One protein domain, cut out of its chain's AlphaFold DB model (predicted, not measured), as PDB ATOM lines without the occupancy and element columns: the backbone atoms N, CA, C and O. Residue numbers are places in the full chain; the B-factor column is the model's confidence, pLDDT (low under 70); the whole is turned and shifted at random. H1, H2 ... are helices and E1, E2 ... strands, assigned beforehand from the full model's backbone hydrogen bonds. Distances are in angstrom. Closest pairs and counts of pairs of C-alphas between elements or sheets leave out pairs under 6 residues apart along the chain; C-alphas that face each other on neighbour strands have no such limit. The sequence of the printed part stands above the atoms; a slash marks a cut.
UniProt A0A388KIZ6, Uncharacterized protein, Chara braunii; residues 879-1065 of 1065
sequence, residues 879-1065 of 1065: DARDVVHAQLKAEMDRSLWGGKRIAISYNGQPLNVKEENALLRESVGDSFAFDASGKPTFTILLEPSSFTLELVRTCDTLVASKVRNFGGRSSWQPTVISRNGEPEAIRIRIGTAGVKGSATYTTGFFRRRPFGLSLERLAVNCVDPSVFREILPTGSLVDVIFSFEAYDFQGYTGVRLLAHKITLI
ATOM      1  N   ASP A 879     237.071 194.130 210.315       90.50
ATOM      2  CA  ASP A 879     236.245 195.025 209.490       90.50
ATOM      3  C   ASP A 879     236.169 196.383 210.209       90.50
ATOM      4  O   ASP A 879     235.992 196.443 211.430       90.50
ATOM      5  N   ALA A 880     236.311 197.488 209.474       91.38
ATOM      6  CA  ALA A 880     236.216 198.828 210.044       91.38
ATOM      7  C   ALA A 880     234.890 199.070 210.796       91.38
ATOM      8  O   ALA A 880     234.879 199.789 211.797       91.38
ATOM      9  N   ARG A 881     233.793 198.436 210.357       90.81
ATOM     10  CA  ARG A 881     232.456 198.516 210.971       90.81
ATOM     11  C   ARG A 881     232.449 198.040 212.423       90.81
ATOM     12  O   ARG A 881     231.874 198.712 213.279       90.81
ATOM     13  N   ASP A 882     233.130 196.933 212.711       88.69
ATOM     14  CA  ASP A 882     233.205 196.360 214.061       88.69
ATOM     15  C   ASP A 882     234.025 197.249 215.010       88.69
ATOM     16  O   ASP A 882     233.775 197.297 216.215       88.69
ATOM     17  N   VAL A 883     235.007 197.976 214.465       87.62
ATOM     18  CA  VAL A 883     235.945 198.796 215.243       87.62
ATOM     19  C   VAL A 883     235.351 200.153 215.629       87.62
ATOM     20  O   VAL A 883     235.571 200.602 216.754       87.62
ATOM     21  N   VAL A 884     234.587 200.802 214.738       79.62
ATOM     22  CA  VAL A 884     234.010 202.149 214.963       79.62
ATOM     23  C   VAL A 884     233.136 202.215 216.223       79.62
ATOM     24  O   VAL A 884     233.126 203.233 216.915       79.62
ATOM     25  N   HIS A 885     232.442 201.129 216.573       76.19
ATOM     26  CA  HIS A 885     231.536 201.086 217.726       76.19
ATOM     27  C   HIS A 885     232.202 200.738 219.071       76.19
ATOM     28  O   HIS A 885     231.525 200.752 220.102       76.19
ATOM     29  N   ALA A 886     233.503 200.435 219.103       79.56
ATOM     30  CA  ALA A 886     234.180 199.904 220.288       79.56
ATOM     31  C   ALA A 886     235.446 200.694 220.693       79.56
ATOM     32  O   ALA A 886     235.852 201.672 220.067       79.56
ATOM     33  N   GLN A 887     236.022 200.342 221.849       86.50
ATOM     34  CA  GLN A 887     236.958 201.211 222.577       86.50
ATOM     35  C   GLN A 887     238.383 201.197 222.000       86.50
ATOM     36  O   GLN A 887     239.289 200.548 222.527       86.50
ATOM     37  N   LEU A 888     238.591 201.986 220.943       96.06
ATOM     38  CA  LEU A 888     239.912 202.352 220.433       96.06
ATOM     39  C   LEU A 888     240.782 202.998 221.519       96.06
ATOM     40  O   LEU A 888     240.386 203.968 222.173       96.06
ATOM     41  N   LYS A 889     242.011 202.501 221.673       95.88
ATOM     42  CA  LYS A 889     242.949 202.955 222.701       95.88
ATOM     43  C   LYS A 889     244.287 203.339 222.077       95.88
ATOM     44  O   LYS A 889     245.019 202.502 221.568       95.88
ATOM     45  N   ALA A 890     244.638 204.620 222.153       96.19
ATOM     46  CA  ALA A 890     245.982 205.081 221.811       96.19
ATOM     47  C   ALA A 890     246.881 205.065 223.055       96.19
ATOM     48  O   ALA A 890     246.637 205.802 224.023       96.19
ATOM     49  N   GLU A 891     247.924 204.243 223.029       94.56
ATOM     50  CA  GLU A 891     248.894 204.072 224.113       94.56
ATOM     51  C   GLU A 891     250.285 204.545 223.692       94.56
ATOM     52  O   GLU A 891     250.655 204.470 222.522       94.56
ATOM     53  N   MET A 892     251.063 205.054 224.649       92.25
ATOM     54  CA  MET A 892     252.449 205.456 224.408       92.25
ATOM     55  C   MET A 892     253.374 204.277 224.716       92.25
ATOM     56  O   MET A 892     253.721 204.037 225.872       92.25
ATOM     57  N   ASP A 893     253.761 203.560 223.671       90.56
ATOM     58  CA  ASP A 893     254.657 202.413 223.726       90.56
ATOM     59  C   ASP A 893     256.130 202.835 223.531       90.56
ATOM     60  O   ASP A 893     256.452 203.887 222.964       90.56
ATOM     61  N   ARG A 894     257.059 202.002 224.004       84.75
ATOM     62  CA  ARG A 894     258.490 202.148 223.735       84.75
ATOM     63  C   ARG A 894     258.837 201.311 222.512       84.75
ATOM     64  O   ARG A 894     258.876 200.087 222.580       84.75
ATOM     65  N   SER A 895     259.144 201.973 221.399       80.69
ATOM     66  CA  SER A 895     259.707 201.273 220.245       80.69
ATOM     67  C   SER A 895     261.012 200.565 220.632       80.69
ATOM     68  O   SER A 895     261.760 201.041 221.490       80.69
ATOM     69  N   LEU A 896     261.330 199.464 219.944       74.94
ATOM     70  CA  LEU A 896     262.589 198.722 220.129       74.94
ATOM     71  C   LEU A 896     263.842 199.595 219.901       74.94
ATOM     72  O   LEU A 896     264.923 199.271 220.382       74.94
ATOM     73  N   TRP A 897     263.681 200.728 219.214       75.88
ATOM     74  CA  TRP A 897     264.710 201.731 218.934       75.88
ATOM     75  C   TRP A 897     264.838 202.801 220.038       75.88
ATOM     76  O   TRP A 897     265.477 203.830 219.835       75.88
ATOM     77  N   GLY A 898     264.193 202.611 221.195       82.19
ATOM     78  CA  GLY A 898     264.217 203.528 222.344       82.19
ATOM     79  C   GLY A 898     263.331 204.773 222.201       82.19
ATOM     80  O   GLY A 898     263.009 205.415 223.202       82.19
ATOM     81  N   GLY A 899     262.884 205.096 220.985       84.44
ATOM     82  CA  GLY A 899     261.919 206.161 220.728       84.44
ATOM     83  C   GLY A 899     260.541 205.853 221.320       84.44
ATOM     84  O   GLY A 899     260.078 204.708 221.301       84.44
ATOM     85  N   LYS A 900     259.864 206.889 221.816       87.00
ATOM     86  CA  LYS A 900     258.441 206.846 222.172       87.00
ATOM     87  C   LYS A 900     257.605 206.757 220.888       87.00
ATOM     88  O   LYS A 900     257.779 207.606 220.018       87.00
ATOM     89  N   ARG A 901     256.708 205.774 220.772       91.56
ATOM     90  CA  ARG A 901     255.740 205.653 219.665       91.56
ATOM     91  C   ARG A 901     254.322 205.598 220.219       91.56
ATOM     92  O   ARG A 901     254.105 204.999 221.268       91.56
ATOM     93  N   ILE A 902     253.351 206.174 219.516       94.81
ATOM     94  CA  ILE A 902     251.941 205.966 219.866       94.81
ATOM     95  C   ILE A 902     251.433 204.774 219.057       94.81
ATOM     96  O   ILE A 902     251.417 204.812 217.829       94.81
ATOM     97  N   ALA A 903     251.049 203.712 219.758       94.56
ATOM     98  CA  ALA A 903     250.381 202.558 219.178       94.56
ATOM     99  C   ALA A 903     248.865 202.746 219.310       94.56
ATOM    100  O   ALA A 903     248.383 203.144 220.374       94.56
ATOM    101  N   ILE A 904     248.118 202.453 218.245       95.88
ATOM    102  CA  ILE A 904     246.657 202.338 218.308       95.88
ATOM    103  C   ILE A 904     246.323 200.861 218.497       95.88
ATOM    104  O   ILE A 904     246.749 200.019 217.703       95.88
ATOM    105  N   SER A 905     245.580 200.551 219.556       95.50
ATOM    106  CA  SER A 905     245.121 199.204 219.863       95.50
ATOM    107  C   SER A 905     243.601 199.120 219.978       95.50
ATOM    108  O   SER A 905     242.915 200.074 220.356       95.50
ATOM    109  N   TYR A 906     243.090 197.941 219.643       94.81
ATOM    110  CA  TYR A 906     241.701 197.530 219.766       94.81
ATOM    111  C   TYR A 906     241.657 196.292 220.660       94.81
ATOM    112  O   TYR A 906     242.358 195.315 220.399       94.81
ATOM    113  N   ASN A 907     240.911 196.349 221.767       93.38
ATOM    114  CA  ASN A 907     240.877 195.293 222.792       93.38
ATOM    115  C   ASN A 907     242.279 194.816 223.256       93.38
ATOM    116  O   ASN A 907     242.482 193.653 223.596       93.38
ATOM    117  N   GLY A 908     243.262 195.726 223.262       92.56
ATOM    118  CA  GLY A 908     244.658 195.454 223.634       92.56
ATOM    119  C   GLY A 908     245.546 194.880 222.520       92.56
ATOM    120  O   GLY A 908     246.758 194.816 222.709       92.56
ATOM    121  N   GLN A 909     244.992 194.520 221.359       92.75
ATOM    122  CA  GLN A 909     245.754 194.079 220.183       92.75
ATOM    123  C   GLN A 909     246.081 195.259 219.253       92.75
ATOM    124  O   GLN A 909     245.288 196.200 219.191       92.75
ATOM    125  N   PRO A 910     247.204 195.247 218.508       94.00
ATOM    126  CA  PRO A 910     247.477 196.254 217.480       94.00
ATOM    127  C   PRO A 910     246.344 196.324 216.448       94.00
ATOM    128  O   PRO A 910     245.880 195.288 215.971       94.00
ATOM    129  N   LEU A 911     245.903 197.534 216.099       95.94
ATOM    130  CA  LEU A 911     244.820 197.727 215.135       95.94
ATOM    131  C   LEU A 911     245.296 197.436 213.700       95.94
ATOM    132  O   LEU A 911     246.049 198.229 213.125       95.94
ATOM    133  N   ASN A 912     244.802 196.336 213.119       96.25
ATOM    134  CA  ASN A 912     244.871 196.052 211.684       96.25
ATOM    135  C   ASN A 912     243.451 196.025 211.109       96.25
ATOM    136  O   ASN A 912     242.592 195.289 211.599       96.25
ATOM    137  N   VAL A 913     243.222 196.800 210.054       96.94
ATOM    138  CA  VAL A 913     241.921 196.939 209.389       96.94
ATOM    139  C   VAL A 913     241.996 196.307 208.008       96.94
ATOM    140  O   VAL A 913     242.990 196.498 207.299       96.94
ATOM    141  N   LYS A 914     240.949 195.570 207.630       96.88
ATOM    142  CA  LYS A 914     240.670 195.224 206.237       96.88
ATOM    143  C   LYS A 914     239.725 196.265 205.651       96.88
ATOM    144  O   LYS A 914     238.685 196.557 206.229       96.88
ATOM    145  N   GLU A 915     240.081 196.766 204.482       97.38
ATOM    146  CA  GLU A 915     239.178 197.473 203.583       97.38
ATOM    147  C   GLU A 915     239.005 196.610 202.323       97.38
ATOM    148  O   GLU A 915     239.981 196.037 201.829       97.38
ATOM    149  N   GLU A 916     237.774 196.487 201.826       96.56
ATOM    150  CA  GLU A 916     237.426 195.640 200.678       96.56
ATOM    151  C   GLU A 916     236.949 196.478 199.490       96.56
ATOM    152  O   GLU A 916     236.148 197.393 199.666       96.56
ATOM    153  N   ASN A 917     237.350 196.111 198.271       96.38
ATOM    154  CA  ASN A 917     236.952 196.794 197.029       96.38
ATOM    155  C   ASN A 917     237.265 198.312 196.990       96.38
ATOM    156  O   ASN A 917     236.537 199.076 196.353       96.38
ATOM    157  N   ALA A 918     238.342 198.768 197.634       97.31
ATOM    158  CA  ALA A 918     238.756 200.171 197.579       97.31
ATOM    159  C   ALA A 918     239.287 200.550 196.188       97.31
ATOM    160  O   ALA A 918     240.041 199.790 195.577       97.31
ATOM    161  N   LEU A 919     238.945 201.747 195.701       97.50
ATOM    162  CA  LEU A 919     239.378 202.221 194.382       97.50
ATOM    163  C   LEU A 919     240.748 202.907 194.465       97.50
ATOM    164  O   LEU A 919     240.931 203.886 195.188       97.50
ATOM    165  N   LEU A 920     241.719 202.422 193.692       96.88
ATOM    166  CA  LEU A 920     243.066 202.988 193.608       96.88
ATOM    167  C   LEU A 920     243.092 204.246 192.724       96.88
ATOM    168  O   LEU A 920     243.073 204.145 191.498       96.88
ATOM    169  N   ARG A 921     243.190 205.431 193.341       94.62
ATOM    170  CA  ARG A 921     243.195 206.738 192.650       94.62
ATOM    171  C   ARG A 921     244.531 207.107 192.020       94.62
ATOM    172  O   ARG A 921     244.564 207.801 191.011       94.62
ATOM    173  N   GLU A 922     245.624 206.749 192.690       88.19
ATOM    174  CA  GLU A 922     246.970 207.214 192.345       88.19
ATOM    175  C   GLU A 922     248.002 206.201 192.867       88.19
ATOM    176  O   GLU A 922     248.121 205.995 194.082       88.19
ATOM    177  N   SER A 923     248.752 205.561 191.962       79.12
ATOM    178  CA  SER A 923     249.866 204.664 192.295       79.12
ATOM    179  C   SER A 923     251.232 205.330 192.083       79.12
ATOM    180  O   SER A 923     251.763 205.357 190.974       79.12
ATOM    181  N   VAL A 924     251.824 205.796 193.196       75.88
ATOM    182  CA  VAL A 924     253.202 206.318 193.327       75.88
ATOM    183  C   VAL A 924     253.528 207.504 192.410       75.88
ATOM    184  O   VAL A 924     253.769 207.344 191.217       75.88
ATOM    185  N   GLY A 925     253.675 208.698 192.989       65.38
ATOM    186  CA  GLY A 925     254.331 209.823 192.310       65.38
ATOM    187  C   GLY A 925     255.843 209.596 192.167       65.38
ATOM    188  O   GLY A 925     256.512 209.247 193.142       65.38
ATOM    189  N   ASP A 926     256.389 209.823 190.968       60.84
ATOM    190  CA  ASP A 926     257.780 209.506 190.583       60.84
ATOM    191  C   ASP A 926     258.844 210.132 191.502       60.84
ATOM    192  O   ASP A 926     259.913 209.565 191.725       60.84
ATOM    193  N   SER A 927     258.538 211.298 192.073       60.19
ATOM    194  CA  SER A 927     259.428 212.074 192.940       60.19
ATOM    195  C   SER A 927     259.663 211.470 194.332       60.19
ATOM    196  O   SER A 927     260.583 211.906 195.021       60.19
ATOM    197  N   PHE A 928     258.872 210.480 194.758       60.97
ATOM    198  CA  PHE A 928     258.915 209.920 196.119       60.97
ATOM    199  C   PHE A 928     259.466 208.490 196.187       60.97
ATOM    200  O   PHE A 928     259.231 207.775 197.165       60.97
ATOM    201  N   ALA A 929     260.231 208.070 195.175       61.38
ATOM    202  CA  ALA A 929     260.794 206.723 195.101       61.38
ATOM    203  C   ALA A 929     261.629 206.330 196.337       61.38
ATOM    204  O   ALA A 929     261.531 205.180 196.753       61.38
ATOM    205  N   PHE A 930     262.384 207.251 196.959       78.25
ATOM    206  CA  PHE A 930     263.227 206.979 198.139       78.25
ATOM    207  C   PHE A 930     263.238 208.121 199.173       78.25
ATOM    208  O   PHE A 930     263.221 209.297 198.810       78.25
ATOM    209  N   ASP A 931     263.357 207.772 200.459       80.75
ATOM    210  CA  ASP A 931     263.612 208.712 201.554       80.75
ATOM    211  C   ASP A 931     265.090 209.126 201.673       80.75
ATOM    212  O   ASP A 931     265.977 208.615 200.985       80.75
ATOM    213  N   ALA A 932     265.375 210.044 202.601       79.25
ATOM    214  CA  ALA A 932     266.722 210.555 202.869       79.25
ATOM    215  C   ALA A 932     267.734 209.491 203.355       79.25
ATOM    216  O   ALA A 932     268.934 209.755 203.357       79.25
ATOM    217  N   SER A 933     267.286 208.291 203.750       80.31
ATOM    218  CA  SER A 933     268.155 207.142 204.054       80.31
ATOM    219  C   SER A 933     268.361 206.204 202.854       80.31
ATOM    220  O   SER A 933     269.089 205.215 202.951       80.31
ATOM    221  N   GLY A 934     267.751 206.513 201.706       81.75
ATOM    222  CA  GLY A 934     267.755 205.673 200.514       81.75
ATOM    223  C   GLY A 934     266.827 204.462 200.622       81.75
ATOM    224  O   GLY A 934     267.022 203.496 199.883       81.75
ATOM    225  N   LYS A 935     265.849 204.471 201.537       83.94
ATOM    226  CA  LYS A 935     264.817 203.430 201.626       83.94
ATOM    227  C   LYS A 935     263.599 203.825 200.798       83.94
ATOM    228  O   LYS A 935     263.209 204.990 200.851       83.94
ATOM    229  N   PRO A 936     262.983 202.900 200.053       84.19
ATOM    230  CA  PRO A 936     261.887 203.272 199.178       84.19
ATOM    231  C   PRO A 936     260.614 203.715 199.922       84.19
ATOM    232  O   PRO A 936     260.272 203.212 200.995       84.19
ATOM    233  N   THR A 937     259.920 204.706 199.361       87.31
ATOM    234  CA  THR A 937     258.793 205.420 200.007       87.31
ATOM    235  C   THR A 937     257.499 205.370 199.201       87.31
ATOM    236  O   THR A 937     256.720 206.324 199.156       87.31
ATOM    237  N   PHE A 938     257.228 204.216 198.596       90.88
ATOM    238  CA  PHE A 938     255.991 203.998 197.860       90.88
ATOM    239  C   PHE A 938     254.747 204.250 198.707       90.88
ATOM    240  O   PHE A 938     254.633 203.832 199.862       90.88
ATOM    241  N   THR A 939     253.810 204.957 198.091       93.06
ATOM    242  CA  THR A 939     252.574 205.432 198.694       93.06
ATOM    243  C   THR A 939     251.483 205.362 197.633       93.06
ATOM    244  O   THR A 939     251.724 205.729 196.481       93.06
ATOM    245  N   ILE A 940     250.302 204.899 198.028       95.25
ATOM    246  CA  ILE A 940     249.098 204.856 197.193       95.25
ATOM    247  C   ILE A 940     247.995 205.716 197.808       95.25
ATOM    248  O   ILE A 940     247.938 205.891 199.032       95.25
ATOM    249  N   LEU A 941     247.122 206.244 196.953       96.00
ATOM    250  CA  LEU A 941     245.870 206.880 197.357       96.00
ATOM    251  C   LEU A 941     244.705 205.952 197.016       96.00
ATOM    252  O   LEU A 941     244.518 205.613 195.848       96.00
ATOM    253  N   LEU A 942     243.928 205.564 198.025       97.06
ATOM    254  CA  LEU A 942     242.703 204.776 197.859       97.06
ATOM    255  C   LEU A 942     241.474 205.615 198.214       97.06
ATOM    256  O   LEU A 942     241.548 206.397 199.159       97.06
ATOM    257  N   GLU A 943     240.355 205.409 197.522       97.56
ATOM    258  CA  GLU A 943     239.003 205.744 197.999       97.56
ATOM    259  C   GLU A 943     238.488 204.531 198.787       97.56
ATOM    260  O   GLU A 943     238.244 203.485 198.177       97.56
ATOM    261  N   PRO A 944     238.373 204.613 200.124       97.38
ATOM    262  CA  PRO A 944     237.830 203.538 200.935       97.38
ATOM    263  C   PRO A 944     236.353 203.797 201.270       97.38
ATOM    264  O   PRO A 944     235.812 204.887 201.069       97.38
ATOM    265  N   SER A 945     235.720 202.804 201.880       97.19
ATOM    266  CA  SER A 945     234.397 202.892 202.480       97.19
ATOM    267  C   SER A 945     234.275 204.034 203.499       97.19
ATOM    268  O   SER A 945     235.230 204.429 204.178       97.19
ATOM    269  N   SER A 946     233.048 204.536 203.667       96.69
ATOM    270  CA  SER A 946     232.707 205.555 204.669       96.69
ATOM    271  C   SER A 946     233.092 205.142 206.094       96.69
ATOM    272  O   SER A 946     233.593 205.972 206.850       96.69
ATOM    273  N   PHE A 947     232.928 203.859 206.437       96.50
ATOM    274  CA  PHE A 947     233.327 203.294 207.729       96.50
ATOM    275  C   PHE A 947     234.841 203.390 207.952       96.50
ATOM    276  O   PHE A 947     235.279 203.806 209.022       96.50
ATOM    277  N   THR A 948     235.652 203.093 206.934       96.94
ATOM    278  CA  THR A 948     237.109 203.263 207.016       96.94
ATOM    279  C   THR A 948     237.516 204.739 207.050       96.94
ATOM    280  O   THR A 948     238.429 205.084 207.799       96.94
ATOM    281  N   LEU A 949     236.829 205.646 206.340       97.31
ATOM    282  CA  LEU A 949     237.058 207.093 206.495       97.31
ATOM    283  C   LEU A 949     236.781 207.566 207.933       97.31
ATOM    284  O   LEU A 949     237.575 208.323 208.494       97.31
ATOM    285  N   GLU A 950     235.679 207.126 208.542       97.00
ATOM    286  CA  GLU A 950     235.311 207.454 209.926       97.00
ATOM    287  C   GLU A 950     236.296 206.858 210.943       97.00
ATOM    288  O   GLU A 950     236.767 207.563 211.843       97.00
ATOM    289  N   LEU A 951     236.692 205.598 210.761       96.62
ATOM    290  CA  LEU A 951     237.691 204.932 211.593       96.62
ATOM    291  C   LEU A 951     239.057 205.626 211.513       96.62
ATOM    292  O   LEU A 951     239.681 205.891 212.544       96.62
ATOM    293  N   VAL A 952     239.510 205.978 210.305       97.56
ATOM    294  CA  VAL A 952     240.776 206.694 210.106       97.56
ATOM    295  C   VAL A 952     240.712 208.088 210.734       97.56
ATOM    296  O   VAL A 952     241.629 208.435 211.473       97.56
ATOM    297  N   ARG A 953     239.624 208.855 210.554       97.31
ATOM    298  CA  ARG A 953     239.401 210.150 211.239       97.31
ATOM    299  C   ARG A 953     239.430 210.031 212.764       97.31
ATOM    300  O   ARG A 953     240.016 210.880 213.441       97.31
ATOM    301  N   THR A 954     238.813 208.983 213.303       96.75
ATOM    302  CA  THR A 954     238.766 208.712 214.745       96.75
ATOM    303  C   THR A 954     240.163 208.398 215.279       96.75
ATOM    304  O   THR A 954     240.586 208.980 216.278       96.75
ATOM    305  N   CYS A 955     240.928 207.567 214.568       96.94
ATOM    306  CA  CYS A 955     242.326 207.263 214.878       96.94
ATOM    307  C   CYS A 955     243.238 208.502 214.794       96.94
ATOM    308  O   CYS A 955     244.030 208.742 215.707       96.94
ATOM    309  N   ASP A 956     243.098 209.309 213.740       96.94
ATOM    310  CA  ASP A 956     243.835 210.559 213.509       96.94
ATOM    311  C   ASP A 956     243.601 211.543 214.672       96.94
ATOM    312  O   ASP A 956     244.545 211.981 215.333       96.94
ATOM    313  N   THR A 957     242.333 211.771 215.034       96.75
ATOM    314  CA  THR A 957     241.921 212.623 216.165       96.75
ATOM    315  C   THR A 957     242.426 212.094 217.512       96.75
ATOM    316  O   THR A 957     242.922 212.857 218.350       96.75
ATOM    317  N   LEU A 958     242.338 210.778 217.731       96.31
ATOM    318  CA  LEU A 958     242.769 210.126 218.964       96.31
ATOM    319  C   LEU A 958     244.284 210.279 219.172       96.31
ATOM    320  O   LEU A 958     244.711 210.677 220.260       96.31
ATOM    321  N   VAL A 959     245.100 210.048 218.138       96.31
ATOM    322  CA  VAL A 959     246.557 210.252 218.211       96.31
ATOM    323  C   VAL A 959     246.909 211.739 218.308       96.31
ATOM    324  O   VAL A 959     247.759 212.090 219.128       96.31
ATOM    325  N   ALA A 960     246.222 212.630 217.585       96.12
ATOM    326  CA  ALA A 960     246.425 214.077 217.686       96.12
ATOM    327  C   ALA A 960     246.216 214.599 219.115       96.12
ATOM    328  O   ALA A 960     247.027 215.381 219.621       96.12
ATOM    329  N   SER A 961     245.173 214.117 219.804       95.94
ATOM    330  CA  SER A 961     244.937 214.444 221.215       95.94
ATOM    331  C   SER A 961     246.089 213.971 222.112       95.94
ATOM    332  O   SER A 961     246.546 214.707 222.987       95.94
ATOM    333  N   LYS A 962     246.631 212.772 221.856       95.06
ATOM    334  CA  LYS A 962     247.727 212.183 222.633       95.06
ATOM    335  C   LYS A 962     249.039 212.933 222.420       95.06
ATOM    336  O   LYS A 962     249.664 213.293 223.412       95.06
ATOM    337  N   VAL A 963     249.444 213.225 221.179       93.75
ATOM    338  CA  VAL A 963     250.684 213.985 220.909       93.75
ATOM    339  C   VAL A 963     250.622 215.380 221.536       93.75
ATOM    340  O   VAL A 963     251.582 215.801 222.187       93.75
ATOM    341  N   ARG A 964     249.472 216.063 221.431       94.31
ATOM    342  CA  ARG A 964     249.245 217.369 222.069       94.31
ATOM    343  C   ARG A 964     249.404 217.295 223.591       94.31
ATOM    344  O   ARG A 964     250.101 218.125 224.168       94.31
ATOM    345  N   ASN A 965     248.848 216.264 224.229       94.69
ATOM    346  CA  ASN A 965     248.973 216.038 225.674       94.69
ATOM    347  C   ASN A 965     250.407 215.693 226.127       94.69
ATOM    348  O   ASN A 965     250.730 215.871 227.298       94.69
ATOM    349  N   PHE A 966     251.282 215.240 225.221       91.12
ATOM    350  CA  PHE A 966     252.716 215.057 225.484       91.12
ATOM    351  C   PHE A 966     253.577 216.288 225.133       91.12
ATOM    352  O   PHE A 966     254.803 216.207 225.204       91.12
ATOM    353  N   GLY A 967     252.964 217.426 224.783       92.31
ATOM    354  CA  GLY A 967     253.672 218.674 224.480       92.31
ATOM    355  C   GLY A 967     254.342 218.708 223.102       92.31
ATOM    356  O   GLY A 967     255.238 219.526 222.886       92.31
ATOM    357  N   GLY A 968     253.934 217.838 222.172       87.25
ATOM    358  CA  GLY A 968     254.436 217.859 220.799       87.25
ATOM    359  C   GLY A 968     254.112 219.188 220.107       87.25
ATOM    360  O   GLY A 968     252.952 219.589 220.043       87.25
ATOM    361  N   ARG A 969     255.145 219.870 219.595       91.75
ATOM    362  CA  ARG A 969     255.029 221.157 218.873       91.75
ATOM    363  C   ARG A 969     254.977 220.991 217.347       91.75
ATOM    364  O   ARG A 969     254.896 221.985 216.633       91.75
ATOM    365  N   SER A 970     255.059 219.753 216.864       93.62
ATOM    366  CA  SER A 970     255.025 219.396 215.447       93.62
ATOM    367  C   SER A 970     253.659 219.685 214.816       93.62
ATOM    368  O   SER A 970     252.615 219.482 215.439       93.62
ATOM    369  N   SER A 971     253.665 220.130 213.560       95.88
ATOM    370  CA  SER A 971     252.458 220.374 212.770       95.88
ATOM    371  C   SER A 971     251.733 219.062 212.482       95.88
ATOM    372  O   SER A 971     252.364 218.097 212.043       95.88
ATOM    373  N   TRP A 972     250.418 219.015 212.713       96.19
ATOM    374  CA  TRP A 972     249.619 217.828 212.410       96.19
ATOM    375  C   TRP A 972     249.448 217.657 210.895       96.19
ATOM    376  O   TRP A 972     249.178 218.621 210.177       96.19
ATOM    377  N   GLN A 973     249.600 216.433 210.405       96.31
ATOM    378  CA  GLN A 973     249.375 216.037 209.019       96.31
ATOM    379  C   GLN A 973     248.243 215.003 208.984       96.31
ATOM    380  O   GLN A 973     248.458 213.883 209.454       96.31
ATOM    381  N   PRO A 974     247.051 215.360 208.467       95.62
ATOM    382  CA  PRO A 974     245.900 214.467 208.476       95.62
ATOM    383  C   PRO A 974     246.115 213.270 207.545       95.62
ATOM    384  O   PRO A 974     246.639 213.404 206.437       95.62
ATOM    385  N   THR A 975     245.672 212.097 207.994       95.94
ATOM    386  CA  THR A 975     245.769 210.841 207.229       95.94
ATOM    387  C   THR A 975     244.794 210.787 206.044       95.94
ATOM    388  O   THR A 975     245.092 210.172 205.016       95.94
ATOM    389  N   VAL A 976     243.631 211.438 206.184       97.06
ATOM    390  CA  VAL A 976     242.623 211.587 205.121       97.06
ATOM    391  C   VAL A 976     242.938 212.828 204.290       97.06
ATOM    392  O   VAL A 976     243.161 213.912 204.828       97.06
ATOM    393  N   ILE A 977     242.924 212.667 202.971       95.38
ATOM    394  CA  ILE A 977     243.152 213.719 201.986       95.38
ATOM    395  C   ILE A 977     241.824 214.026 201.303       95.38
ATOM    396  O   ILE A 977     241.319 213.231 200.513       95.38
ATOM    397  N   SER A 978     241.291 215.213 201.574       95.44
ATOM    398  CA  SER A 978     240.217 215.812 200.786       95.44
ATOM    399  C   SER A 978     240.828 216.805 199.792       95.44
ATOM    400  O   SER A 978     241.687 217.609 200.163       95.44
ATOM    401  N   ARG A 979     240.416 216.738 198.521       93.75
ATOM    402  CA  ARG A 979     240.710 217.743 197.485       93.75
ATOM    403  C   ARG A 979     239.370 218.298 196.993       93.75
ATOM    404  O   ARG A 979     238.405 217.551 196.869       93.75
ATOM    405  N   ASN A 980     239.293 219.601 196.726       94.31
ATOM    406  CA  ASN A 980     238.025 220.271 196.412       94.31
ATOM    407  C   ASN A 980     237.349 219.665 195.168       94.31
ATOM    408  O   ASN A 980     237.858 219.815 194.061       94.31
ATOM    409  N   GLY A 981     236.186 219.031 195.352       92.94
ATOM    410  CA  GLY A 981     235.423 218.387 194.274       92.94
ATOM    411  C   GLY A 981     235.841 216.948 193.947       92.94
ATOM    412  O   GLY A 981     235.241 216.344 193.063       92.94
ATOM    413  N   GLU A 982     236.820 216.382 194.656       93.44
ATOM    414  CA  GLU A 982     237.208 214.972 194.550       93.44
ATOM    415  C   GLU A 982     236.703 214.161 195.763       93.44
ATOM    416  O   GLU A 982     236.571 214.720 196.857       93.44
ATOM    417  N   PRO A 983     236.467 212.842 195.621       94.50
ATOM    418  CA  PRO A 983     236.222 211.962 196.761       94.50
ATOM    419  C   PRO A 983     237.429 211.910 197.712       94.50
ATOM    420  O   PRO A 983     238.594 212.009 197.302       94.50
ATOM    421  N   GLU A 984     237.136 211.752 199.004       96.88
ATOM    422  CA  GLU A 984     238.150 211.696 200.056       96.88
ATOM    423  C   GLU A 984     238.975 210.411 199.963       96.88
ATOM    424  O   GLU A 984     238.435 209.308 199.896       96.88
ATOM    425  N   ALA A 985     240.298 210.560 199.996       97.12
ATOM    426  CA  ALA A 985     241.236 209.460 199.840       97.12
ATOM    427  C   ALA A 985     242.055 209.227 201.113       97.12
ATOM    428  O   ALA A 985     242.442 210.177 201.797       97.12
ATOM    429  N   ILE A 986     242.404 207.974 201.399       97.19
ATOM    430  CA  ILE A 986     243.385 207.634 202.437       97.19
ATOM    431  C   ILE A 986     244.762 207.395 201.824       97.19
ATOM    432  O   ILE A 986     244.901 206.776 200.766       97.19
ATOM    433  N   ARG A 987     245.799 207.888 202.507       95.69
ATOM    434  CA  ARG A 987     247.196 207.704 202.105       95.69
ATOM    435  C   ARG A 987     247.782 206.462 202.775       95.69
ATOM    436  O   ARG A 987     248.096 206.500 203.966       95.69
ATOM    437  N   ILE A 988     247.994 205.393 202.007       96.56
ATOM    438  CA  ILE A 988     248.621 204.160 202.506       96.56
ATOM    439  C   ILE A 988     250.065 204.064 202.008       96.56
ATOM    440  O   ILE A 988     250.328 204.117 200.807       96.56
ATOM    441  N   ARG A 989     251.014 203.911 202.938       95.06
ATOM    442  CA  ARG A 989     252.415 203.595 202.641       95.06
ATOM    443  C   ARG A 989     252.556 202.093 202.402       95.06
ATOM    444  O   ARG A 989     252.075 201.283 203.193       95.06
ATOM    445  N   ILE A 990     253.292 201.730 201.361       95.00
ATOM    446  CA  ILE A 990     253.730 200.356 201.116       95.00
ATOM    447  C   ILE A 990     254.950 200.068 202.000       95.00
ATOM    448  O   ILE A 990     255.884 200.871 202.084       95.00
ATOM    449  N   GLY A 991     254.942 198.924 202.677       93.44
ATOM    450  CA  GLY A 991     256.055 198.466 203.495       93.44
ATOM    451  C   GLY A 991     257.227 197.983 202.640       93.44
ATOM    452  O   GLY A 991     257.045 197.245 201.670       93.44
ATOM    453  N   THR A 992     258.440 198.391 203.010       93.69
ATOM    454  CA  THR A 992     259.683 198.050 202.304       93.69
ATOM    455  C   THR A 992     260.823 197.797 203.289       93.69
ATOM    456  O   THR A 992     261.004 198.565 204.239       93.69
ATOM    457  N   ALA A 993     261.633 196.777 203.025       92.06
ATOM    458  CA  ALA A 993     262.862 196.451 203.745       92.06
ATOM    459  C   ALA A 993     264.089 196.648 202.838       92.06
ATOM    460  O   ALA A 993     263.951 196.832 201.633       92.06
ATOM    461  N   GLY A 994     265.299 196.621 203.407       89.62
ATOM    462  CA  GLY A 994     266.541 196.891 202.668       89.62
ATOM    463  C   GLY A 994     266.770 198.380 202.366       89.62
ATOM    464  O   GLY A 994     266.153 199.249 202.982       89.62
ATOM    465  N   VAL A 995     267.717 198.675 201.466       85.81
ATOM    466  CA  VAL A 995     268.147 200.034 201.082       85.81
ATOM    467  C   VAL A 995     268.511 200.049 199.590       85.81
ATOM    468  O   VAL A 995     269.209 199.153 199.115       85.81
ATOM    469  N   LYS A 996     268.090 201.086 198.850       84.19
ATOM    470  CA  LYS A 996     268.332 201.259 197.402       84.19
ATOM    471  C   LYS A 996     267.984 199.980 196.615       84.19
ATOM    472  O   LYS A 996     266.938 199.392 196.856       84.19
ATOM    473  N   GLY A 997     268.843 199.533 195.695       84.12
ATOM    474  CA  GLY A 997     268.605 198.357 194.846       84.12
ATOM    475  C   GLY A 997     268.601 197.000 195.562       84.12
ATOM    476  O   GLY A 997     268.306 196.000 194.923       84.12
ATOM    477  N   SER A 998     268.901 196.935 196.869       89.12
ATOM    478  CA  SER A 998     268.689 195.721 197.675       89.12
ATOM    479  C   SER A 998     267.345 195.738 198.417       89.12
ATOM    480  O   SER A 998     267.153 194.957 199.353       89.12
ATOM    481  N   ALA A 999     266.462 196.689 198.101       91.12
ATOM    482  CA  ALA A 999     265.191 196.829 198.781       91.12
ATOM    483  C   ALA A 999     264.136 195.859 198.236       91.12
ATOM    484  O   ALA A 999     263.988 195.669 197.026       91.12
ATOM    485  N   THR A1000     263.383 195.278 199.162       93.19
ATOM    486  CA  THR A1000     262.285 194.345 198.910       93.19
ATOM    487  C   THR A1000     261.003 194.900 199.519       93.19
ATOM    488  O   THR A1000     261.034 195.713 200.450       93.19
ATOM    489  N   TYR A1001     259.854 194.472 199.008       93.69
ATOM    490  CA  TYR A1001     258.573 194.795 199.623       93.69
ATOM    491  C   TYR A1001     258.341 193.926 200.864       93.69
ATOM    492  O   TYR A1001     258.596 192.724 200.839       93.69
ATOM    493  N   THR A1002     257.839 194.527 201.944       94.69
ATOM    494  CA  THR A1002     257.274 193.788 203.090       94.69
ATOM    495  C   THR A1002     255.754 193.691 203.006       94.69
ATOM    496  O   THR A1002     255.166 192.863 203.689       94.69
ATOM    497  N   THR A1003     255.111 194.517 202.173       95.81
ATOM    498  CA  THR A1003     253.716 194.315 201.768       95.81
ATOM    499  C   THR A1003     253.637 193.118 200.822       95.81
ATOM    500  O   THR A1003     254.306 193.100 199.790       95.81
ATOM    501  N   GLY A1004     252.806 192.130 201.148       96.25
ATOM    502  CA  GLY A1004     252.481 191.031 200.244       96.25
ATOM    503  C   GLY A1004     251.479 191.473 199.178       96.25
ATOM    504  O   GLY A1004     250.401 191.967 199.510       96.25
ATOM    505  N   PHE A1005     251.820 191.271 197.905       96.62
ATOM    506  CA  PHE A1005     250.921 191.508 196.773       96.62
ATOM    507  C   PHE A1005     250.295 190.196 196.316       96.62
ATOM    508  O   PHE A1005     250.984 189.189 196.152       96.62
ATOM    509  N   PHE A1006     248.991 190.224 196.081       96.94
ATOM    510  CA  PHE A1006     248.196 189.088 195.643       96.94
ATOM    511  C   PHE A1006     247.256 189.524 194.515       96.94
ATOM    512  O   PHE A1006     246.915 190.700 194.392       96.94
ATOM    513  N   ARG A1007     246.808 188.566 193.711       96.38
ATOM    514  CA  ARG A1007     245.765 188.740 192.699       96.38
ATOM    515  C   ARG A1007     244.717 187.650 192.865       96.38
ATOM    516  O   ARG A1007     245.056 186.472 192.952       96.38
ATOM    517  N   ARG A1008     243.445 188.020 192.887       95.75
ATOM    518  CA  ARG A1008     242.332 187.074 192.837       95.75
ATOM    519  C   ARG A1008     242.233 186.497 191.423       95.75
ATOM    520  O   ARG A1008     242.358 187.220 190.439       95.75
ATOM    521  N   ARG A1009     242.045 185.181 191.289       93.62
ATOM    522  CA  ARG A1009     241.819 184.573 189.965       93.62
ATOM    523  C   ARG A1009     240.337 184.727 189.572       93.62
ATOM    524  O   ARG A1009     239.478 184.424 190.397       93.62
ATOM    525  N   PRO A1010     240.005 185.109 188.320       86.62
ATOM    526  CA  PRO A1010     238.646 185.528 187.929       86.62
ATOM    527  C   PRO A1010     237.566 184.437 188.035       86.62
ATOM    528  O   PRO A1010     236.378 184.738 187.991       86.62
ATOM    529  N   PHE A1011     237.966 183.173 188.192       84.31
ATOM    530  CA  PHE A1011     237.072 182.020 188.348       84.31
ATOM    531  C   PHE A1011     237.385 181.205 189.617       84.31
ATOM    532  O   PHE A1011     237.121 180.005 189.661       84.31
ATOM    533  N   GLY A1012     237.994 181.821 190.638       76.00
ATOM    534  CA  GLY A1012     238.432 181.113 191.841       76.00
ATOM    535  C   GLY A1012     238.395 181.941 193.125       76.00
ATOM    536  O   GLY A1012     238.432 183.168 193.122       76.00
ATOM    537  N   LEU A1013     238.364 181.226 194.251       81.69
ATOM    538  CA  LEU A1013     238.668 181.777 195.578       81.69
ATOM    539  C   LEU A1013     240.177 181.753 195.883       81.69
ATOM    540  O   LEU A1013     240.596 182.243 196.927       81.69
ATOM    541  N   SER A1014     240.997 181.186 194.990       92.81
ATOM    542  CA  SER A1014     242.449 181.158 195.133       92.81
ATOM    543  C   SER A1014     243.063 182.541 194.903       92.81
ATOM    544  O   SER A1014     242.804 183.210 193.895       92.81
ATOM    545  N   LEU A1015     243.900 182.943 195.859       95.44
ATOM    546  CA  LEU A1015     244.738 184.131 195.788       95.44
ATOM    547  C   LEU A1015     246.097 183.734 195.217       95.44
ATOM    548  O   LEU A1015     246.781 182.877 195.758       95.44
ATOM    549  N   GLU A1016     246.495 184.370 194.127       95.38
ATOM    550  CA  GLU A1016     247.791 184.175 193.494       95.38
ATOM    551  C   GLU A1016     248.772 185.222 194.025       95.38
ATOM    552  O   GLU A1016     248.629 186.413 193.740       95.38
ATOM    553  N   ARG A1017     249.759 184.799 194.819       95.56
ATOM    554  CA  ARG A1017     250.811 185.691 195.319       95.56
ATOM    555  C   ARG A1017     251.686 186.179 194.161       95.56
ATOM    556  O   ARG A1017     252.251 185.384 193.413       95.56
ATOM    557  N   LEU A1018     251.818 187.494 194.019       95.75
ATOM    558  CA  LEU A1018     252.621 188.112 192.965       95.75
ATOM    559  C   LEU A1018     254.092 188.182 193.406       95.75
ATOM    560  O   LEU A1018     254.409 188.661 194.496       95.75
ATOM    561  N   ALA A1019     255.001 187.695 192.559       93.12
ATOM    562  CA  ALA A1019     256.421 187.508 192.877       93.12
ATOM    563  C   ALA A1019     257.248 188.811 192.776       93.12
ATOM    564  O   ALA A1019     258.178 188.925 191.973       93.12
ATOM    565  N   VAL A1020     256.901 189.819 193.582       92.19
ATOM    566  CA  VAL A1020     257.500 191.168 193.529       92.19
ATOM    567  C   VAL A1020     258.827 191.228 194.299       92.19
ATOM    568  O   VAL A1020     258.936 191.804 195.379       92.19
ATOM    569  N   ASN A1021     259.858 190.588 193.747       86.75
ATOM    570  CA  ASN A1021     261.120 190.337 194.454       86.75
ATOM    571  C   ASN A1021     262.009 191.576 194.661       86.75
ATOM    572  O   ASN A1021     262.855 191.567 195.553       86.75
ATOM    573  N   CYS A1022     261.855 192.629 193.854       90.19
ATOM    574  CA  CYS A1022     262.677 193.839 193.927       90.19
ATOM    575  C   CYS A1022     261.825 195.109 193.857       90.19
ATOM    576  O   CYS A1022     260.790 195.147 193.193       90.19
ATOM    577  N   VAL A1023     262.268 196.153 194.557       91.06
ATOM    578  CA  VAL A1023     261.643 197.477 194.528       91.06
ATOM    579  C   VAL A1023     261.984 198.203 193.221       91.06
ATOM    580  O   VAL A1023     263.057 198.785 193.081       91.06
ATOM    581  N   ASP A1024     261.014 198.225 192.307       89.19
ATOM    582  CA  ASP A1024     260.997 199.029 191.082       89.19
ATOM    583  C   ASP A1024     259.650 199.791 190.981       89.19
ATOM    584  O   ASP A1024     258.595 199.147 191.043       89.19
ATOM    585  N   PRO A1025     259.644 201.137 190.841       87.50
ATOM    586  CA  PRO A1025     258.424 201.926 190.633       87.50
ATOM    587  C   PRO A1025     257.638 201.546 189.365       87.50
ATOM    588  O   PRO A1025     256.422 201.722 189.319       87.50
ATOM    589  N   SER A1026     258.325 201.035 188.341       89.81
ATOM    590  CA  SER A1026     257.759 200.647 187.043       89.81
ATOM    591  C   SER A1026     256.898 199.395 187.210       89.81
ATOM    592  O   SER A1026     255.688 199.431 186.989       89.81
ATOM    593  N   VAL A1027     257.503 198.332 187.750       90.75
ATOM    594  CA  VAL A1027     256.830 197.068 188.094       90.75
ATOM    595  C   VAL A1027     255.693 197.300 189.098       90.75
ATOM    596  O   VAL A1027     254.639 196.678 188.998       90.75
ATOM    597  N   PHE A1028     255.851 198.239 190.039       90.81
ATOM    598  CA  PHE A1028     254.775 198.607 190.965       90.81
ATOM    599  C   PHE A1028     253.523 199.136 190.245       90.81
ATOM    600  O   PHE A1028     252.406 198.762 190.600       90.81
ATOM    601  N   ARG A1029     253.696 199.988 189.225       90.88
ATOM    602  CA  ARG A1029     252.591 200.558 188.432       90.88
ATOM    603  C   ARG A1029     251.933 199.540 187.503       90.88
ATOM    604  O   ARG A1029     250.732 199.634 187.277       90.88
ATOM    605  N   GLU A1030     252.691 198.567 187.004       92.44
ATOM    606  CA  GLU A1030     252.156 197.436 186.230       92.44
ATOM    607  C   GLU A1030     251.307 196.491 187.096       92.44
ATOM    608  O   GLU A1030     250.297 195.966 186.632       92.44
ATOM    609  N   ILE A1031     251.692 196.297 188.362       93.62
ATOM    610  CA  ILE A1031     250.983 195.432 189.320       93.62
ATOM    611  C   ILE A1031     249.762 196.128 189.933       93.62
ATOM    612  O   ILE A1031     248.737 195.483 190.146       93.62
ATOM    613  N   LEU A1032     249.862 197.429 190.214       94.62
ATOM    614  CA  LEU A1032     248.779 198.261 190.743       94.62
ATOM    615  C   LEU A1032     248.464 199.430 189.786       94.62
ATOM    616  O   LEU A1032     248.802 200.587 190.077       94.62
ATOM    617  N   PRO A1033     247.808 199.154 188.641       94.38
ATOM    618  CA  PRO A1033     247.375 200.196 187.726       94.38
ATOM    619  C   PRO A1033     246.263 201.036 188.359       94.38
ATOM    620  O   PRO A1033     245.343 200.523 189.003       94.38
ATOM    621  N   THR A1034     246.353 202.352 188.178       95.38
ATOM    622  CA  THR A1034     245.354 203.305 188.678       95.38
ATOM    623  C   THR A1034     243.976 203.006 188.069       95.38
ATOM    624  O   THR A1034     243.874 202.664 186.892       95.38
ATOM    625  N   GLY A1035     242.921 203.108 188.881       95.88
ATOM    626  CA  GLY A1035     241.559 202.680 188.552       95.88
ATOM    627  C   GLY A1035     241.214 201.240 188.966       95.88
ATOM    628  O   GLY A1035     240.068 200.833 188.800       95.88
ATOM    629  N   SER A1036     242.161 200.471 189.516       96.62
ATOM    630  CA  SER A1036     241.886 199.120 190.036       96.62
ATOM    631  C   SER A1036     241.075 199.137 191.332       96.62
ATOM    632  O   SER A1036     241.285 200.005 192.182       96.62
ATOM    633  N   LEU A1037     240.236 198.118 191.530       97.19
ATOM    634  CA  LEU A1037     239.694 197.767 192.842       97.19
ATOM    635  C   LEU A1037     240.685 196.857 193.579       97.19
ATOM    636  O   LEU A1037     241.238 195.928 192.984       97.19
ATOM    637  N   VAL A1038     240.912 197.122 194.865       97.50
ATOM    638  CA  VAL A1038     241.811 196.331 195.716       97.50
ATOM    639  C   VAL A1038     241.207 196.064 197.093       97.50
ATOM    640  O   VAL A1038     240.621 196.954 197.706       97.50
ATOM    641  N   ASP A1039     241.424 194.860 197.620       97.19
ATOM    642  CA  ASP A1039     241.322 194.617 199.061       97.19
ATOM    643  C   ASP A1039     242.674 194.954 199.704       97.19
ATOM    644  O   ASP A1039     243.722 194.503 199.230       97.19
ATOM    645  N   VAL A1040     242.679 195.699 200.808       97.50
ATOM    646  CA  VAL A1040     243.904 196.057 201.536       97.50
ATOM    647  C   VAL A1040     243.776 195.756 203.026       97.50
ATOM    648  O   VAL A1040     242.772 196.065 203.657       97.50
ATOM    649  N   ILE A1041     244.830 195.174 203.600       97.50
ATOM    650  CA  ILE A1041     244.992 195.012 205.047       97.50
ATOM    651  C   ILE A1041     246.135 195.919 205.492       97.50
ATOM    652  O   ILE A1041     247.264 195.784 205.006       97.50
ATOM    653  N   PHE A1042     245.852 196.841 206.410       97.69
ATOM    654  CA  PHE A1042     246.804 197.853 206.867       97.69
ATOM    655  C   PHE A1042     246.743 198.084 208.381       97.69
ATOM    656  O   PHE A1042     245.723 197.841 209.021       97.69
ATOM    657  N   SER A1043     247.841 198.585 208.951       96.88
ATOM    658  CA  SER A1043     247.931 198.988 210.364       96.88
ATOM    659  C   SER A1043     248.230 200.478 210.528       96.88
ATOM    660  O   SER A1043     248.771 201.111 209.619       96.88
ATOM    661  N   PHE A1044     247.966 201.014 211.719       96.44
ATOM    662  CA  PHE A1044     248.172 202.426 212.053       96.44
ATOM    663  C   PHE A1044     249.508 202.658 212.783       96.44
ATOM    664  O   PHE A1044     249.721 202.155 213.886       96.44
ATOM    665  N   GLU A1045     250.390 203.471 212.200       95.00
ATOM    666  CA  GLU A1045     251.651 203.929 212.796       95.00
ATOM    667  C   GLU A1045     251.593 205.445 213.050       95.00
ATOM    668  O   GLU A1045     251.485 206.234 212.113       95.00
ATOM    669  N   ALA A1046     251.701 205.883 214.307       95.12
ATOM    670  CA  ALA A1046     251.930 207.296 214.604       95.12
ATOM    671  C   ALA A1046     253.397 207.668 214.337       95.12
ATOM    672  O   ALA A1046     254.304 206.982 214.815       95.12
ATOM    673  N   TYR A1047     253.636 208.773 213.629       93.00
ATOM    674  CA  TYR A1047     254.980 209.267 213.325       93.00
ATOM    675  C   TYR A1047     255.159 210.727 213.749       93.00
ATOM    676  O   TYR A1047     254.219 211.516 213.703       93.00
ATOM    677  N   ASP A1048     256.395 211.079 214.110       92.06
ATOM    678  CA  ASP A1048     256.858 212.452 214.319       92.06
ATOM    679  C   ASP A1048     258.223 212.605 213.631       92.06
ATOM    680  O   ASP A1048     259.171 211.883 213.947       92.06
ATOM    681  N   PHE A1049     258.309 213.460 212.612       89.69
ATOM    682  CA  PHE A1049     259.470 213.569 211.730       89.69
ATOM    683  C   PHE A1049     259.594 214.978 211.142       89.69
ATOM    684  O   PHE A1049     258.650 215.500 210.561       89.69
ATOM    685  N   GLN A1050     260.774 215.597 211.271       90.12
ATOM    686  CA  GLN A1050     261.076 216.939 210.734       90.12
ATOM    687  C   GLN A1050     260.078 218.047 211.148       90.12
ATOM    688  O   GLN A1050     259.889 219.019 210.425       90.12
ATOM    689  N   GLY A1051     259.449 217.924 212.324       91.44
ATOM    690  CA  GLY A1051     258.432 218.873 212.793       91.44
ATOM    691  C   GLY A1051     257.036 218.644 212.204       91.44
ATOM    692  O   GLY A1051     256.145 219.459 212.436       91.44
ATOM    693  N   TYR A1052     256.828 217.535 211.489       94.25
ATOM    694  CA  TYR A1052     255.525 217.036 211.064       94.25
ATOM    695  C   TYR A1052     255.173 215.771 211.842       94.25
ATOM    696  O   TYR A1052     255.939 214.811 211.888       94.25
ATOM    697  N   THR A1053     253.989 215.769 212.434       95.25
ATOM    698  CA  THR A1053     253.429 214.661 213.207       95.25
ATOM    699  C   THR A1053     252.144 214.202 212.524       95.25
ATOM    700  O   THR A1053     251.406 215.023 211.985       95.25
ATOM    701  N   GLY A1054     251.828 212.913 212.572       95.94
ATOM    702  CA  GLY A1054     250.551 212.412 212.067       95.94
ATOM    703  C   GLY A1054     250.366 210.921 212.302       95.94
ATOM    704  O   GLY A1054     251.185 210.272 212.959       95.94
ATOM    705  N   VAL A1055     249.304 210.364 211.720       97.00
ATOM    706  CA  VAL A1055     249.151 208.912 211.581       97.00
ATOM    707  C   VAL A1055     249.481 208.504 210.143       97.00
ATOM    708  O   VAL A1055     249.344 209.269 209.190       97.00
ATOM    709  N   ARG A1056     250.026 207.302 209.995       95.69
ATOM    710  CA  ARG A1056     250.399 206.678 208.731       95.69
ATOM    711  C   ARG A1056     249.742 205.312 208.670       95.69
ATOM    712  O   ARG A1056     249.852 204.532 209.613       95.69
ATOM    713  N   LEU A1057     249.111 205.011 207.545       97.19
ATOM    714  CA  LEU A1057     248.613 203.671 207.259       97.19
ATOM    715  C   LEU A1057     249.731 202.885 206.569       97.19
ATOM    716  O   LEU A1057     250.343 203.391 205.626       97.19
ATOM    717  N   LEU A1058     250.024 201.680 207.051       96.50
ATOM    718  CA  LEU A1058     251.061 200.797 206.512       96.50
ATOM    719  C   LEU A1058     250.411 199.525 205.964       96.50
ATOM    720  O   LEU A1058     249.816 198.775 206.733       96.50
ATOM    721  N   ALA A1059     250.522 199.288 204.656       97.19
ATOM    722  CA  ALA A1059     249.974 198.095 204.013       97.19
ATOM    723  C   ALA A1059     250.787 196.839 204.360       97.19
ATOM    724  O   ALA A1059     252.001 196.799 204.149       97.19
ATOM    725  N   HIS A1060     250.102 195.783 204.793       96.50
ATOM    726  CA  HIS A1060     250.676 194.445 204.987       96.50
ATOM    727  C   HIS A1060     250.307 193.495 203.851       96.50
ATOM    728  O   HIS A1060     251.157 192.743 203.384       96.50
ATOM    729  N   LYS A1061     249.065 193.569 203.362       96.75
ATOM    730  CA  LYS A1061     248.557 192.762 202.244       96.75
ATOM    731  C   LYS A1061     247.741 193.643 201.304       96.75
ATOM    732  O   LYS A1061     246.901 194.404 201.774       96.75
ATOM    733  N   ILE A1062     247.982 193.534 199.999       97.31
ATOM    734  CA  ILE A1062     247.152 194.132 198.945       97.31
ATOM    735  C   ILE A1062     246.750 193.016 197.985       97.31
ATOM    736  O   ILE A1062     247.608 192.262 197.526       97.31
ATOM    737  N   THR A1063     245.458 192.916 197.686       97.06
ATOM    738  CA  THR A1063     244.896 191.936 196.754       97.06
ATOM    739  C   THR A1063     244.190 192.668 195.621       97.06
ATOM    740  O   THR A1063     243.208 193.363 195.864       97.06
ATOM    741  N   LEU A1064     244.686 192.511 194.396       96.69
ATOM    742  CA  LEU A1064     243.998 192.941 193.178       96.69
ATOM    743  C   LEU A1064     242.804 192.011 192.913       96.69
ATOM    744  O   LEU A1064     242.968 190.790 193.013       96.69
ATOM    745  N   ILE A1065     241.631 192.578 192.621       94.38
ATOM    746  CA  ILE A1065     240.345 191.860 192.499       94.38
ATOM    747  C   ILE A1065     240.069 191.434 191.052       94.38
ATOM    748  O   ILE A1065     240.284 192.268 190.146       94.38
TER     749      ILE A1065
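Overview. This is residues 879 to 1065 of the 1065 residues of an uncharacterized protein of Chara braunii (UniProt A0A388KIZ6). A small closed barrel of five strands, E3, E4, E6, E10 and E9 round the ring, has the long helix H2 packed on its outside, over E9 and E10. The small hairpin E1 and E2 packs on H2 and E9, short H1 packs on H2, and E5, hairpin E7 and E8, and H3 lie round the barrel. The printed part has 187 residues with three named helices and ten named strands, in the order H1, E1, E2, E3, E4, H2, E5, E6, E7, E8, H3, E9, E10. The barrel is mixed, E1 and E2 are antiparallel, and the class is mixed, helices and strands. The whole is compact, with a radius of gyration of the C-alphas of 16.7 A and spans of 49 by 38 by 36 A.

Along the chain. H1 is residues 880 to 884, from C-alpha 880 at (236.216, 198.828, 210.044). E1 is 888 to 894, E2 900 to 906, E3 912 to 923, 21.8 A long, and E4 939 to 943. H2, residues 946 to 965, is 28.6 A long. E5 is 971 to 973, E6 985 to 990, E7 1004 to 1008, E8 1015 to 1017 and H3 1025 to 1031. E9, 1037 to 1049, is 31.6 A long; E10, 1052 to 1064, is 32.1 A long and ends at C-alpha 1064, (243.998, 192.941, 193.178).

Arrangement. E3 bends by 92 degrees at residue 917, pairing with E9 over residues 912 to 919 (N 915 to O 1040, 2.9 A) and with E4 over 919 to 923 (N 921 to O 941, 2.8 A). In the ring, N 940 of E4 and O 988 of E6 are 2.9 A apart, N 989 of E6 and O 1057 of its parallel neighbour E10 2.8 A, and N 1045 and O 1056 of the hairpin E9 and E10 2.8 A. E5, E6 and E7 lie on one side of E10, E9 on the other side. N 973 of E5 and O 1053 of E10 are within hydrogen-bond range at 2.8 A, N 1006 of E7 and O 1062 of E10 at 2.9 A, and N 1007 of E7 and O 1016 of E8, the two strands of a hairpin, at 2.8 A. H2 is on the barrel, its closest C-alphas to E10 being Asp 956 and Val 1055, 5.9 A. H1 touches H2, with Ala 880 and Thr 948 closest at 5.4 A. The closest C-alphas of E2 and E9 are Ile 902 and Ala 1046, 5.4 A. H3 is on the barrel and apart from H2. Every O i to N i+4 pair is within hydrogen-bond range in H1, H2 and H3.

Size, cuts and confidence. The C-alphas farthest apart are those of Gly 967 and Phe 1011, 54.1 A. The printed part has no cut. The links E3 to E4, E5 to E6 and E6 to E7 are long. The mean pLDDT of the printed part is 91.8, and residues 925 to 929 are under 70.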